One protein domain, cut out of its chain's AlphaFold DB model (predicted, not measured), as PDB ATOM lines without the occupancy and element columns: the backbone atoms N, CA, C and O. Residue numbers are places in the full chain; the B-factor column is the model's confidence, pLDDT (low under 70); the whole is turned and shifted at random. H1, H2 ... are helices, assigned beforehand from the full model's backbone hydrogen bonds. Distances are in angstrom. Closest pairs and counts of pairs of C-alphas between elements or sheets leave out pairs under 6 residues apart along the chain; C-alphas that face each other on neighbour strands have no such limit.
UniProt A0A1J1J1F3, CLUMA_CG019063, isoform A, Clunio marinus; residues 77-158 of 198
ATOM      1  N   LEU A  77     174.463 164.501 218.006       56.34
ATOM      2  CA  LEU A  77     173.560 164.325 216.880       56.34
ATOM      3  C   LEU A  77     172.155 164.594 217.396       56.34
ATOM      4  O   LEU A  77     171.465 163.716 217.920       56.34
ATOM      5  N   THR A  78     171.731 165.853 217.272       60.00
ATOM      6  CA  THR A  78     170.334 166.219 217.489       60.00
ATOM      7  C   THR A  78     169.470 165.255 216.675       60.00
ATOM      8  O   THR A  78     169.842 164.867 215.566       60.00
ATOM      9  N   SER A  79     168.310 164.845 217.199       61.41
ATOM     10  CA  SER A  79     167.393 163.924 216.499       61.41
ATOM     11  C   SER A  79     167.140 164.331 215.034       61.41
ATOM     12  O   SER A  79     166.880 163.480 214.185       61.41
ATOM     13  N   THR A  80     167.250 165.627 214.738       63.09
ATOM     14  CA  THR A  80     167.211 166.240 213.407       63.09
ATOM     15  C   THR A  80     168.355 165.815 212.483       63.09
ATOM     16  O   THR A  80     168.120 165.552 211.308       63.09
ATOM     17  N   GLU A  81     169.592 165.739 212.964       66.69
ATOM     18  CA  GLU A  81     170.741 165.324 212.152       66.69
ATOM     19  C   GLU A  81     170.734 163.826 211.885       66.69
ATOM     20  O   GLU A  81     171.000 163.414 210.760       66.69
ATOM     21  N   PHE A  82     170.320 163.016 212.860       64.06
ATOM     22  CA  PHE A  82     170.144 161.580 212.648       64.06
ATOM     23  C   PHE A  82     169.099 161.288 211.563       64.06
ATOM     24  O   PHE A  82     169.312 160.451 210.685       64.06
ATOM     25  N   SER A  83     168.005 162.056 211.565       65.44
ATOM     26  CA  SER A  83     166.970 161.939 210.538       65.44
ATOM     27  C   SER A  83     167.482 162.238 209.126       65.44
ATOM     28  O   SER A  83     166.888 161.753 208.179       65.44
ATOM     29  N   LYS A  84     168.608 162.950 208.940       68.44
ATOM     30  CA  LYS A  84     169.205 163.157 207.604       68.44
ATOM     31  C   LYS A  84     169.755 161.863 207.003       68.44
ATOM     32  O   LYS A  84     169.682 161.688 205.790       68.44
ATOM     33  N   TYR A  85     170.291 160.973 207.837       69.19
ATOM     34  CA  TYR A  85     170.950 159.740 207.398       69.19
ATOM     35  C   TYR A  85     169.981 158.564 207.275       69.19
ATOM     36  O   TYR A  85     170.169 157.699 206.426       69.19
ATOM     37  N   PHE A  86     168.923 158.553 208.087       70.38
ATOM     38  CA  PHE A  86     167.879 157.532 208.053       70.38
ATOM     39  C   PHE A  86     166.550 158.132 207.593       70.38
ATOM     40  O   PHE A  86     165.609 158.278 208.370       70.38
ATOM     41  N   ASN A  87     166.467 158.453 206.300       74.44
ATOM     42  CA  ASN A  87     165.199 158.752 205.641       74.44
ATOM     43  C   ASN A  87     164.762 157.556 204.803       74.44
ATOM     44  O   ASN A  87     165.415 157.193 203.828       74.44
ATOM     45  N   LEU A  88     163.632 156.962 205.176       80.81
ATOM     46  CA  LEU A  88     162.974 155.944 204.371       80.81
ATOM     47  C   LEU A  88     161.893 156.612 203.519       80.81
ATOM     48  O   LEU A  88     160.850 157.017 204.041       80.81
ATOM     49  N   ASP A  89     162.114 156.705 202.208       84.75
ATOM     50  CA  ASP A  89     161.056 157.139 201.299       84.75
ATOM     51  C   ASP A  89     160.033 156.011 201.116       84.75
ATOM     52  O   ASP A  89     160.234 155.037 200.384       84.75
ATOM     53  N   THR A  90     158.897 156.158 201.796       88.19
ATOM     54  CA  THR A  90     157.791 155.197 201.733       88.19
ATOM     55  C   THR A  90     157.164 155.096 200.343       88.19
ATOM     56  O   THR A  90     156.579 154.061 200.024       88.19
ATOM     57  N   LYS A  91     157.303 156.117 199.487       89.25
ATOM     58  CA  LYS A  91     156.798 156.079 198.108       89.25
ATOM     59  C   LYS A  91     157.659 155.170 197.245       89.25
ATOM     60  O   LYS A  91     157.115 154.313 196.553       89.25
ATOM     61  N   ILE A  92     158.982 155.326 197.328       90.06
ATOM     62  CA  ILE A  92     159.949 154.476 196.618       90.06
ATOM     63  C   ILE A  92     159.840 153.037 197.115       90.06
ATOM     64  O   ILE A  92     159.784 152.110 196.309       90.06
ATOM     65  N   LEU A  93     159.725 152.847 198.433       90.94
ATOM     66  CA  LEU A  93     159.499 151.526 199.014       90.94
ATOM     67  C   LEU A  93     158.215 150.884 198.472       90.94
ATOM     68  O   LEU A  93     158.221 149.715 198.101       90.94
ATOM     69  N   ASN A  94     157.119 151.640 198.390       91.81
ATOM     70  CA  ASN A  94     155.868 151.122 197.847       91.81
ATOM     71  C   ASN A  94     155.991 150.759 196.357       91.81
ATOM     72  O   ASN A  94     155.521 149.700 195.956       91.81
ATOM     73  N   LEU A  95     156.661 151.586 195.549       91.50
ATOM     74  CA  LEU A  95     156.959 151.281 194.143       91.50
ATOM     75  C   LEU A  95     157.771 149.985 193.999       91.50
ATOM     76  O   LEU A  95     157.417 149.131 193.190       91.50
ATOM     77  N   CYS A  96     158.792 149.806 194.840       92.00
ATOM     78  CA  CYS A  96     159.595 148.585 194.898       92.00
ATOM     79  C   CYS A  96     158.753 147.356 195.273       92.00
ATOM     80  O   CYS A  96     158.865 146.304 194.659       92.00
ATOM     81  N   LEU A  97     157.852 147.472 196.249       92.88
ATOM     82  CA  LEU A  97     156.960 146.363 196.603       92.88
ATOM     83  C   LEU A  97     155.963 146.047 195.480       92.88
ATOM     84  O   LEU A  97     155.594 144.890 195.272       92.88
ATOM     85  N   MET A  98     155.514 147.066 194.749       93.38
ATOM     86  CA  MET A  98     154.573 146.914 193.644       93.38
ATOM     87  C   MET A  98     155.203 146.332 192.371       93.38
ATOM     88  O   MET A  98     154.447 145.841 191.534       93.38
ATOM     89  N   SER A  99     156.534 146.331 192.235       94.81
ATOM     90  CA  SER A  99     157.235 145.670 191.122       94.81
ATOM     91  C   SER A  99     157.275 144.144 191.245       94.81
ATOM     92  O   SER A  99     157.583 143.450 190.281       94.81
ATOM     93  N   ILE A 100     156.913 143.601 192.409       94.50
ATOM     94  CA  ILE A 100     156.748 142.162 192.622       94.50
ATOM     95  C   ILE A 100     155.268 141.813 192.415       94.50
ATOM     96  O   ILE A 100     154.416 142.461 193.028       94.50
ATOM     97  N   PRO A 101     154.902 140.801 191.608       93.56
ATOM     98  CA  PRO A 101     153.508 140.391 191.441       93.56
ATOM     99  C   PRO A 101     152.818 140.063 192.776       93.56
ATOM    100  O   PRO A 101     153.386 139.397 193.638       93.56
ATOM    101  N   PHE A 102     151.555 140.485 192.945       90.94
ATOM    102  CA  PHE A 102     150.826 140.350 194.222       90.94
ATOM    103  C   PHE A 102     150.818 138.919 194.771       90.94
ATOM    104  O   PHE A 102     150.992 138.724 195.971       90.94
ATOM    105  N   TYR A 103     150.636 137.924 193.904       90.25
ATOM    106  CA  TYR A 103     150.565 136.527 194.325       90.25
ATOM    107  C   TYR A 103     151.900 135.988 194.875       90.25
ATOM    108  O   TYR A 103     151.861 135.074 195.686       90.25
ATOM    109  N   GLU A 104     153.047 136.560 194.486       90.44
ATOM    110  CA  GLU A 104     154.384 136.172 194.985       90.44
ATOM    111  C   GLU A 104     154.691 136.825 196.335       90.44
ATOM    112  O   GLU A 104     155.427 136.291 197.153       90.44
ATOM    113  N   ARG A 105     154.069 137.970 196.638       88.75
ATOM    114  CA  ARG A 105     154.218 138.622 197.953       88.75
ATOM    115  C   ARG A 105     153.527 137.858 199.082       88.75
ATOM    116  O   ARG A 105     153.749 138.143 200.257       88.75
ATOM    117  N   HIS A 106     152.642 136.931 198.729       82.94
ATOM    118  CA  HIS A 106     151.768 136.218 199.645       82.94
ATOM    119  C   HIS A 106     151.941 134.703 199.498       82.94
ATOM    120  O   HIS A 106     150.953 133.982 199.367       82.94
ATOM    121  N   ASP A 107     153.186 134.223 199.599       68.94
ATOM    122  CA  ASP A 107     153.567 132.799 199.506       68.94
ATOM    123  C   ASP A 107     152.795 131.857 200.458       68.94
ATOM    124  O   ASP A 107     152.811 130.640 200.296       68.94
ATOM    125  N   ASN A 108     152.063 132.403 201.436       59.72
ATOM    126  CA  ASN A 108     151.413 131.650 202.509       59.72
ATOM    127  C   ASN A 108     149.883 131.576 202.427       59.72
ATOM    128  O   ASN A 108     149.258 131.014 203.330       59.72
ATOM    129  N   VAL A 109     149.246 132.130 201.391       73.62
ATOM    130  CA  VAL A 109     147.785 132.040 201.267       73.62
ATOM    131  C   VAL A 109     147.432 131.014 200.200       73.62
ATOM    132  O   VAL A 109     147.836 131.149 199.050       73.62
ATOM    133  N   LYS A 110     146.639 129.996 200.570       76.50
ATOM    134  CA  LYS A 110     146.008 129.030 199.647       76.50
ATOM    135  C   LYS A 110     144.947 129.714 198.768       76.50
ATOM    136  O   LYS A 110     143.783 129.329 198.773       76.50
ATOM    137  N   ILE A 111     145.322 130.785 198.080       81.44
ATOM    138  CA  ILE A 111     144.511 131.413 197.047       81.44
ATOM    139  C   ILE A 111     145.011 130.850 195.728       81.44
ATOM    140  O   ILE A 111     146.136 131.106 195.298       81.44
ATOM    141  N   GLU A 112     144.164 130.056 195.091       85.81
ATOM    142  CA  GLU A 112     144.403 129.601 193.732       85.81
ATOM    143  C   GLU A 112     144.046 130.741 192.776       85.81
ATOM    144  O   GLU A 112     142.879 131.036 192.540       85.81
ATOM    145  N   TRP A 113     145.067 131.423 192.262       88.19
ATOM    146  CA  TRP A 113     144.896 132.474 191.260       88.19
ATOM    147  C   TRP A 113     144.724 131.876 189.866       88.19
ATOM    148  O   TRP A 113     145.506 131.012 189.450       88.19
ATOM    149  N   THR A 114     143.770 132.409 189.109       92.75
ATOM    150  CA  THR A 114     143.560 132.048 187.703       92.75
ATOM    151  C   THR A 114     144.747 132.509 186.853       92.75
ATOM    152  O   THR A 114     145.397 133.512 187.157       92.75
ATOM    153  N   SER A 115     145.032 131.826 185.741       92.56
ATOM    154  CA  SER A 115     146.108 132.218 184.813       92.56
ATOM    155  C   SER A 115     145.967 133.660 184.305       92.56
ATOM    156  O   SER A 115     146.962 134.374 184.191       92.56
ATOM    157  N   GLU A 116     144.738 134.117 184.049       95.06
ATOM    158  CA  GLU A 116     144.460 135.499 183.640       95.06
ATOM    159  C   GLU A 116     144.806 136.513 184.737       95.06
ATOM    160  O   GLU A 116     145.407 137.550 184.464       95.06
ATOM    161  N   GLU A 117     144.487 136.196 185.992       93.06
ATOM    162  CA  GLU A 117     144.785 137.052 187.142       93.06
ATOM    163  C   GLU A 117     146.288 137.142 187.385       93.06
ATOM    164  O   GLU A 117     146.809 138.238 187.586       93.06
ATOM    165  N   LYS A 118     147.001 136.013 187.271       93.06
ATOM    166  CA  LYS A 118     148.467 135.985 187.334       93.06
ATOM    167  C   LYS A 118     149.081 136.860 186.245       93.06
ATOM    168  O   LYS A 118     149.971 137.652 186.537       93.06
ATOM    169  N   ASN A 119     148.587 136.771 185.011       95.12
ATOM    170  CA  ASN A 119     149.077 137.603 183.909       95.12
ATOM    171  C   ASN A 119     148.776 139.091 184.126       95.12
ATOM    172  O   ASN A 119     149.648 139.925 183.893       95.12
ATOM    173  N   ARG A 120     147.585 139.433 184.634       95.81
ATOM    174  CA  ARG A 120     147.242 140.813 185.007       95.81
ATOM    175  C   ARG A 120     148.220 141.365 186.043       95.81
ATOM    176  O   ARG A 120     148.767 142.444 185.839       95.81
ATOM    177  N   MET A 121     148.476 140.608 187.110       94.69
ATOM    178  CA  MET A 121     149.396 141.003 188.182       94.69
ATOM    179  C   MET A 121     150.844 141.119 187.703       94.69
ATOM    180  O   MET A 121     151.541 142.034 188.123       94.69
ATOM    181  N   LYS A 122     151.295 140.231 186.807       95.38
ATOM    182  CA  LYS A 122     152.627 140.321 186.186       95.38
ATOM    183  C   LYS A 122     152.783 141.578 185.337       95.38
ATOM    184  O   LYS A 122     153.811 142.240 185.409       95.38
ATOM    185  N   ASN A 123     151.767 141.917 184.548       95.94
ATOM    186  CA  ASN A 123     151.802 143.117 183.718       95.94
ATOM    187  C   ASN A 123     151.810 144.388 184.575       95.94
ATOM    188  O   ASN A 123     152.576 145.302 184.298       95.94
ATOM    189  N   GLU A 124     150.996 144.429 185.632       95.56
ATOM    190  CA  GLU A 124     150.993 145.533 186.596       95.56
ATOM    191  C   GLU A 124     152.357 145.681 187.285       95.56
ATOM    192  O   GLU A 124     152.909 146.777 187.334       95.56
ATOM    193  N   ALA A 125     152.935 144.570 187.744       96.19
ATOM    194  CA  ALA A 125     154.260 144.533 188.349       96.19
ATOM    195  C   ALA A 125     155.345 145.080 187.410       96.19
ATOM    196  O   ALA A 125     156.130 145.933 187.812       96.19
ATOM    197  N   LYS A 126     155.318 144.687 186.132       96.19
ATOM    198  CA  LYS A 126     156.258 145.179 185.118       96.19
ATOM    199  C   LYS A 126     156.163 146.694 184.897       96.19
ATOM    200  O   LYS A 126     157.183 147.364 184.797       96.19
ATOM    201  N   VAL A 127     154.951 147.249 184.851       95.50
ATOM    202  CA  VAL A 127     154.763 148.708 184.732       95.50
ATOM    203  C   VAL A 127     155.337 149.427 185.957       95.50
ATOM    204  O   VAL A 127     156.005 150.449 185.823       95.50
ATOM    205  N   ASN A 128     155.117 148.883 187.155       94.12
ATOM    206  CA  ASN A 128     155.656 149.464 188.385       94.12
ATOM    207  C   ASN A 128     157.178 149.318 188.495       94.12
ATOM    208  O   ASN A 128     157.818 150.178 189.091       94.12
ATOM    209  N   GLU A 129     157.765 148.272 187.916       94.88
ATOM    210  CA  GLU A 129     159.215 148.099 187.814       94.88
ATOM    211  C   GLU A 129     159.856 149.203 186.966       94.88
ATOM    212  O   GLU A 129     160.851 149.797 187.377       94.88
ATOM    213  N   GLU A 130     159.252 149.528 185.820       94.56
ATOM    214  CA  GLU A 130     159.696 150.641 184.974       94.56
ATOM    215  C   GLU A 130     159.598 151.972 185.733       94.56
ATOM    216  O   GLU A 130     160.578 152.710 185.806       94.56
ATOM    217  N   LEU A 131     158.471 152.225 186.410       92.69
ATOM    218  CA  LEU A 131     158.296 153.418 187.248       92.69
ATOM    219  C   LEU A 131     159.292 153.482 188.414       92.69
ATOM    220  O   LEU A 131     159.757 154.565 188.768       92.69
ATOM    221  N   TYR A 132     159.611 152.346 189.032       93.19
ATOM    222  CA  TYR A 132     160.593 152.261 190.108       93.19
ATOM    223  C   TYR A 132     162.005 152.566 189.600       93.19
ATOM    224  O   TYR A 132     162.736 153.304 190.260       93.19
ATOM    225  N   ARG A 133     162.378 152.044 188.425       92.25
ATOM    226  CA  ARG A 133     163.671 152.335 187.797       92.25
ATOM    227  C   ARG A 133     163.799 153.824 187.487       92.25
ATOM    228  O   ARG A 133     164.773 154.441 187.905       92.25
ATOM    229  N   ASP A 134     162.782 154.404 186.858       91.44
ATOM    230  CA  ASP A 134     162.755 155.830 186.527       91.44
ATOM    231  C   ASP A 134     162.819 156.702 187.797       91.44
ATOM    232  O   ASP A 134     163.541 157.701 187.846       91.44
ATOM    233  N   ALA A 135     162.111 156.307 188.863       87.88
ATOM    234  CA  ALA A 135     162.163 156.988 190.156       87.88
ATOM    235  C   ALA A 135     163.526 156.846 190.850       87.88
ATOM    236  O   ALA A 135     163.951 157.761 191.550       87.88
ATOM    237  N   MET A 136     164.224 155.722 190.690       85.94
ATOM    238  CA  MET A 136     165.575 155.569 191.226       85.94
ATOM    239  C   MET A 136     166.571 156.452 190.480       85.94
ATOM    240  O   MET A 136     167.363 157.144 191.115       85.94
ATOM    241  N   GLU A 137     166.492 156.495 189.153       87.06
ATOM    242  CA  GLU A 137     167.353 157.350 188.335       87.06
ATOM    243  C   GLU A 137     167.176 158.842 188.673       87.06
ATOM    244  O   GLU A 137     168.167 159.572 188.764       87.06
ATOM    245  N   SER A 138     165.947 159.296 188.948       78.69
ATOM    246  CA  SER A 138     165.689 160.683 189.363       78.69
ATOM    247  C   SER A 138     166.128 160.988 190.802       78.69
ATOM    248  O   SER A 138     166.774 162.009 191.041       78.69
ATOM    249  N   ASN A 139     165.854 160.098 191.763       67.38
ATOM    250  CA  ASN A 139     166.225 160.312 193.169       67.38
ATOM    251  C   ASN A 139     167.740 160.232 193.411       67.38
ATOM    252  O   ASN A 139     168.254 160.913 194.304       67.38
ATOM    253  N   ILE A 140     168.476 159.444 192.617       60.59
ATOM    254  CA  ILE A 140     169.946 159.454 192.635       60.59
ATOM    255  C   ILE A 140     170.455 160.849 192.251       60.59
ATOM    256  O   ILE A 140     171.350 161.375 192.911       60.59
ATOM    257  N   PHE A 141     169.853 161.495 191.249       51.28
ATOM    258  CA  PHE A 141     170.234 162.847 190.838       51.28
ATOM    259  C   PHE A 141     169.922 163.910 191.898       51.28
ATOM    260  O   PHE A 141     170.765 164.771 192.162       51.28
ATOM    261  N   ASP A 142     168.761 163.832 192.549       54.72
ATOM    262  CA  ASP A 142     168.394 164.767 193.620       54.72
ATOM    263  C   ASP A 142     169.264 164.582 194.875       54.72
ATOM    264  O   ASP A 142     169.608 165.556 195.548       54.72
ATOM    265  N   THR A 143     169.693 163.353 195.172       51.62
ATOM    266  CA  THR A 143     170.589 163.064 196.305       51.62
ATOM    267  C   THR A 143     172.030 163.499 196.012       51.62
ATOM    268  O   THR A 143     172.667 164.115 196.864       51.62
ATOM    269  N   VAL A 144     172.540 163.263 194.797       51.56
ATOM    270  CA  VAL A 144     173.907 163.648 194.396       51.56
ATOM    271  C   VAL A 144     174.056 165.168 194.266       51.56
ATOM    272  O   VAL A 144     175.077 165.717 194.677       51.56
ATOM    273  N   ASN A 145     173.040 165.879 193.766       47.03
ATOM    274  CA  ASN A 145     173.102 167.337 193.629       47.03
ATOM    275  C   ASN A 145     172.949 168.081 194.963       47.03
ATOM    276  O   ASN A 145     173.580 169.121 195.143       47.03
ATOM    277  N   ASN A 146     172.176 167.548 195.915       47.44
ATOM    278  CA  ASN A 146     172.020 168.160 197.241       47.44
ATOM    279  C   ASN A 146     173.142 167.791 198.229       47.44
ATOM    280  O   ASN A 146     173.304 168.471 199.236       47.44
ATOM    281  N   GLN A 147     173.935 166.747 197.960       48.12
ATOM    282  CA  GLN A 147     175.104 166.392 198.782       48.12
ATOM    283  C   GLN A 147     176.418 167.007 198.280       48.12
ATOM    284  O   GLN A 147     177.412 167.004 199.010       48.12
ATOM    285  N   LYS A 148     176.442 167.579 197.069       43.03
ATOM    286  CA  LYS A 148     177.661 168.174 196.505       43.03
ATOM    287  C   LYS A 148     178.075 169.499 197.165       43.03
ATOM    288  O   LYS A 148     179.210 169.918 196.996       43.03
ATOM    289  N   THR A 149     177.217 170.149 197.953       47.22
ATOM    290  CA  THR A 149     177.535 171.472 198.526       47.22
ATOM    291  C   THR A 149     178.148 171.453 199.926       47.22
ATOM    292  O   THR A 149     178.714 172.464 200.321       47.22
ATOM    293  N   ASP A 150     178.121 170.328 200.653       43.00
ATOM    294  CA  ASP A 150     178.604 170.292 202.049       43.00
ATOM    295  C   ASP A 150     179.851 169.415 202.261       43.00
ATOM    296  O   ASP A 150     180.556 169.573 203.262       43.00
ATOM    297  N   ILE A 151     180.161 168.507 201.328       49.62
ATOM    298  CA  ILE A 151     181.328 167.613 201.438       49.62
ATOM    299  C   ILE A 151     182.611 168.317 200.954       49.62
ATOM    300  O   ILE A 151     183.651 168.186 201.597       49.62
ATOM    301  N   GLU A 152     182.547 169.136 199.897       45.38
ATOM    302  CA  GLU A 152     183.727 169.854 199.374       45.38
ATOM    303  C   GLU A 152     184.187 171.007 200.296       45.38
ATOM    304  O   GLU A 152     185.386 171.223 200.449       45.38
ATOM    305  N   ILE A 153     183.285 171.670 201.034       45.81
ATOM    306  CA  ILE A 153     183.644 172.822 201.895       45.81
ATOM    307  C   ILE A 153     184.381 172.396 203.187       45.81
ATOM    308  O   ILE A 153     185.123 173.186 203.782       45.81
ATOM    309  N   LYS A 154     184.230 171.142 203.636       43.47
ATOM    310  CA  LYS A 154     184.920 170.636 204.841       43.47
ATOM    311  C   LYS A 154     186.281 169.991 204.568       43.47
ATOM    312  O   LYS A 154     187.091 169.943 205.491       43.47
ATOM    313  N   LEU A 155     186.553 169.539 203.345       45.47
ATOM    314  CA  LEU A 155     187.848 168.954 202.973       45.47
ATOM    315  C   LEU A 155     188.884 170.014 202.558       45.47
ATOM    316  O   LEU A 155     190.064 169.843 202.843       45.47
ATOM    317  N   GLU A 156     188.460 171.151 201.999       36.09
ATOM    318  CA  GLU A 156     189.385 172.208 201.545       36.09
ATOM    319  C   GLU A 156     189.985 173.060 202.688       36.09
ATOM    320  O   GLU A 156     190.991 173.740 202.507       36.09
ATOM    321  N   ASN A 157     189.422 172.992 203.901       44.66
ATOM    322  CA  ASN A 157     189.898 173.760 205.064       44.66
ATOM    323  C   ASN A 157     190.949 173.032 205.926       44.66
ATOM    324  O   ASN A 157     191.397 173.580 206.935       44.66
ATOM    325  N   LEU A 158     191.360 171.817 205.546       43.19
ATOM    326  CA  LEU A 158     192.406 171.048 206.240       43.19
ATOM    327  C   LEU A 158     193.746 171.002 205.488       43.19
ATOM    328  O   LEU A 158     194.751 170.601 206.071       43.19
TER     329      LEU A 158
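AT A GLANCE: This is residues 77 to 158 of the 198 residues of the protein "CLUMA_CG019063, isoform A" of Clunio marinus (UniProt A0A1J1J1F3). One long helix, H3, makes the length of a thin rod, and the short helix H2 packs side by side with part of it, running back the other way as the short leg of an uneven helical hairpin. A wide loop of residues 99 to 114 joins the two at the end where H3 begins, while residues 77 to 90, with H1, and residues 140 to 158, with the last part of H3 and the small H4, stick out free of the body. The printed part has 82 residues with four named helices, in the order H1, H2, H3, H4, and no named strand; its class is all helix. It is extended, with a radius of gyration of the C-alphas of 19.6 A and spans of 65 by 26 by 16 A.

IN THESE COORDINATES: Start at Ser 79, whose C-alpha is at (167.393, 163.924, 216.499); from there H1 runs through residues 79 to 85, 10.6 A from first to last C-alpha. Go on to Thr 90, where H2 begins; it holds residues 90 to 98 and measures 12.0 A. After the loop, find C-alpha 115 at (146.108, 132.218, 184.813); here H3 sets out, and it reaches Gln 147 at (175.104, 166.392, 198.782), 33 residues and 46.9 A. H4, residues 152 to 155, is 5.5 A long and ends with C-alpha 155 at (187.848, 168.954, 202.973).

HOW THE PARTS SIT: Look first at H2 and H3, which touch and form a helical hairpin; their closest C-alphas are those of Leu 95 and Tyr 132, 5.5 A apart. They run opposite ways at a shallow tilt of 32 degrees, with centres 8.2 A apart. H3 touches H2 with residues 125 to 136 alone. Moving outward, you find H1 apart from H2, H3 and H4, and H4 apart from H2 and H3. In the backbone of H2 every O i to N i+4 pair is within hydrogen-bond range, in H3 28 of 29 are, and in H1 1 of 3, beside 2 of 4 O i to N i+3 pairs; H4 is too short for an O i to N i+4 pair, and its one O i to N i+3 pair is not within range.

THE WHOLE: The two C-alphas farthest apart are those of Thr 114 and Leu 158, 65.2 A. Without the stretches that stand free, the body has 49 residues and spans 38 by 20 by 10 A. The printed part has no cut. The link from H2 to H3, 16 residues, is long; those from H1 to H2 and from H3 to H4 are tight. In the B-factor column the mean pLDDT of the printed part is 76.2, and this predicted model is under 70 at residues 77 to 85, 107 to 108 and 139 to 158.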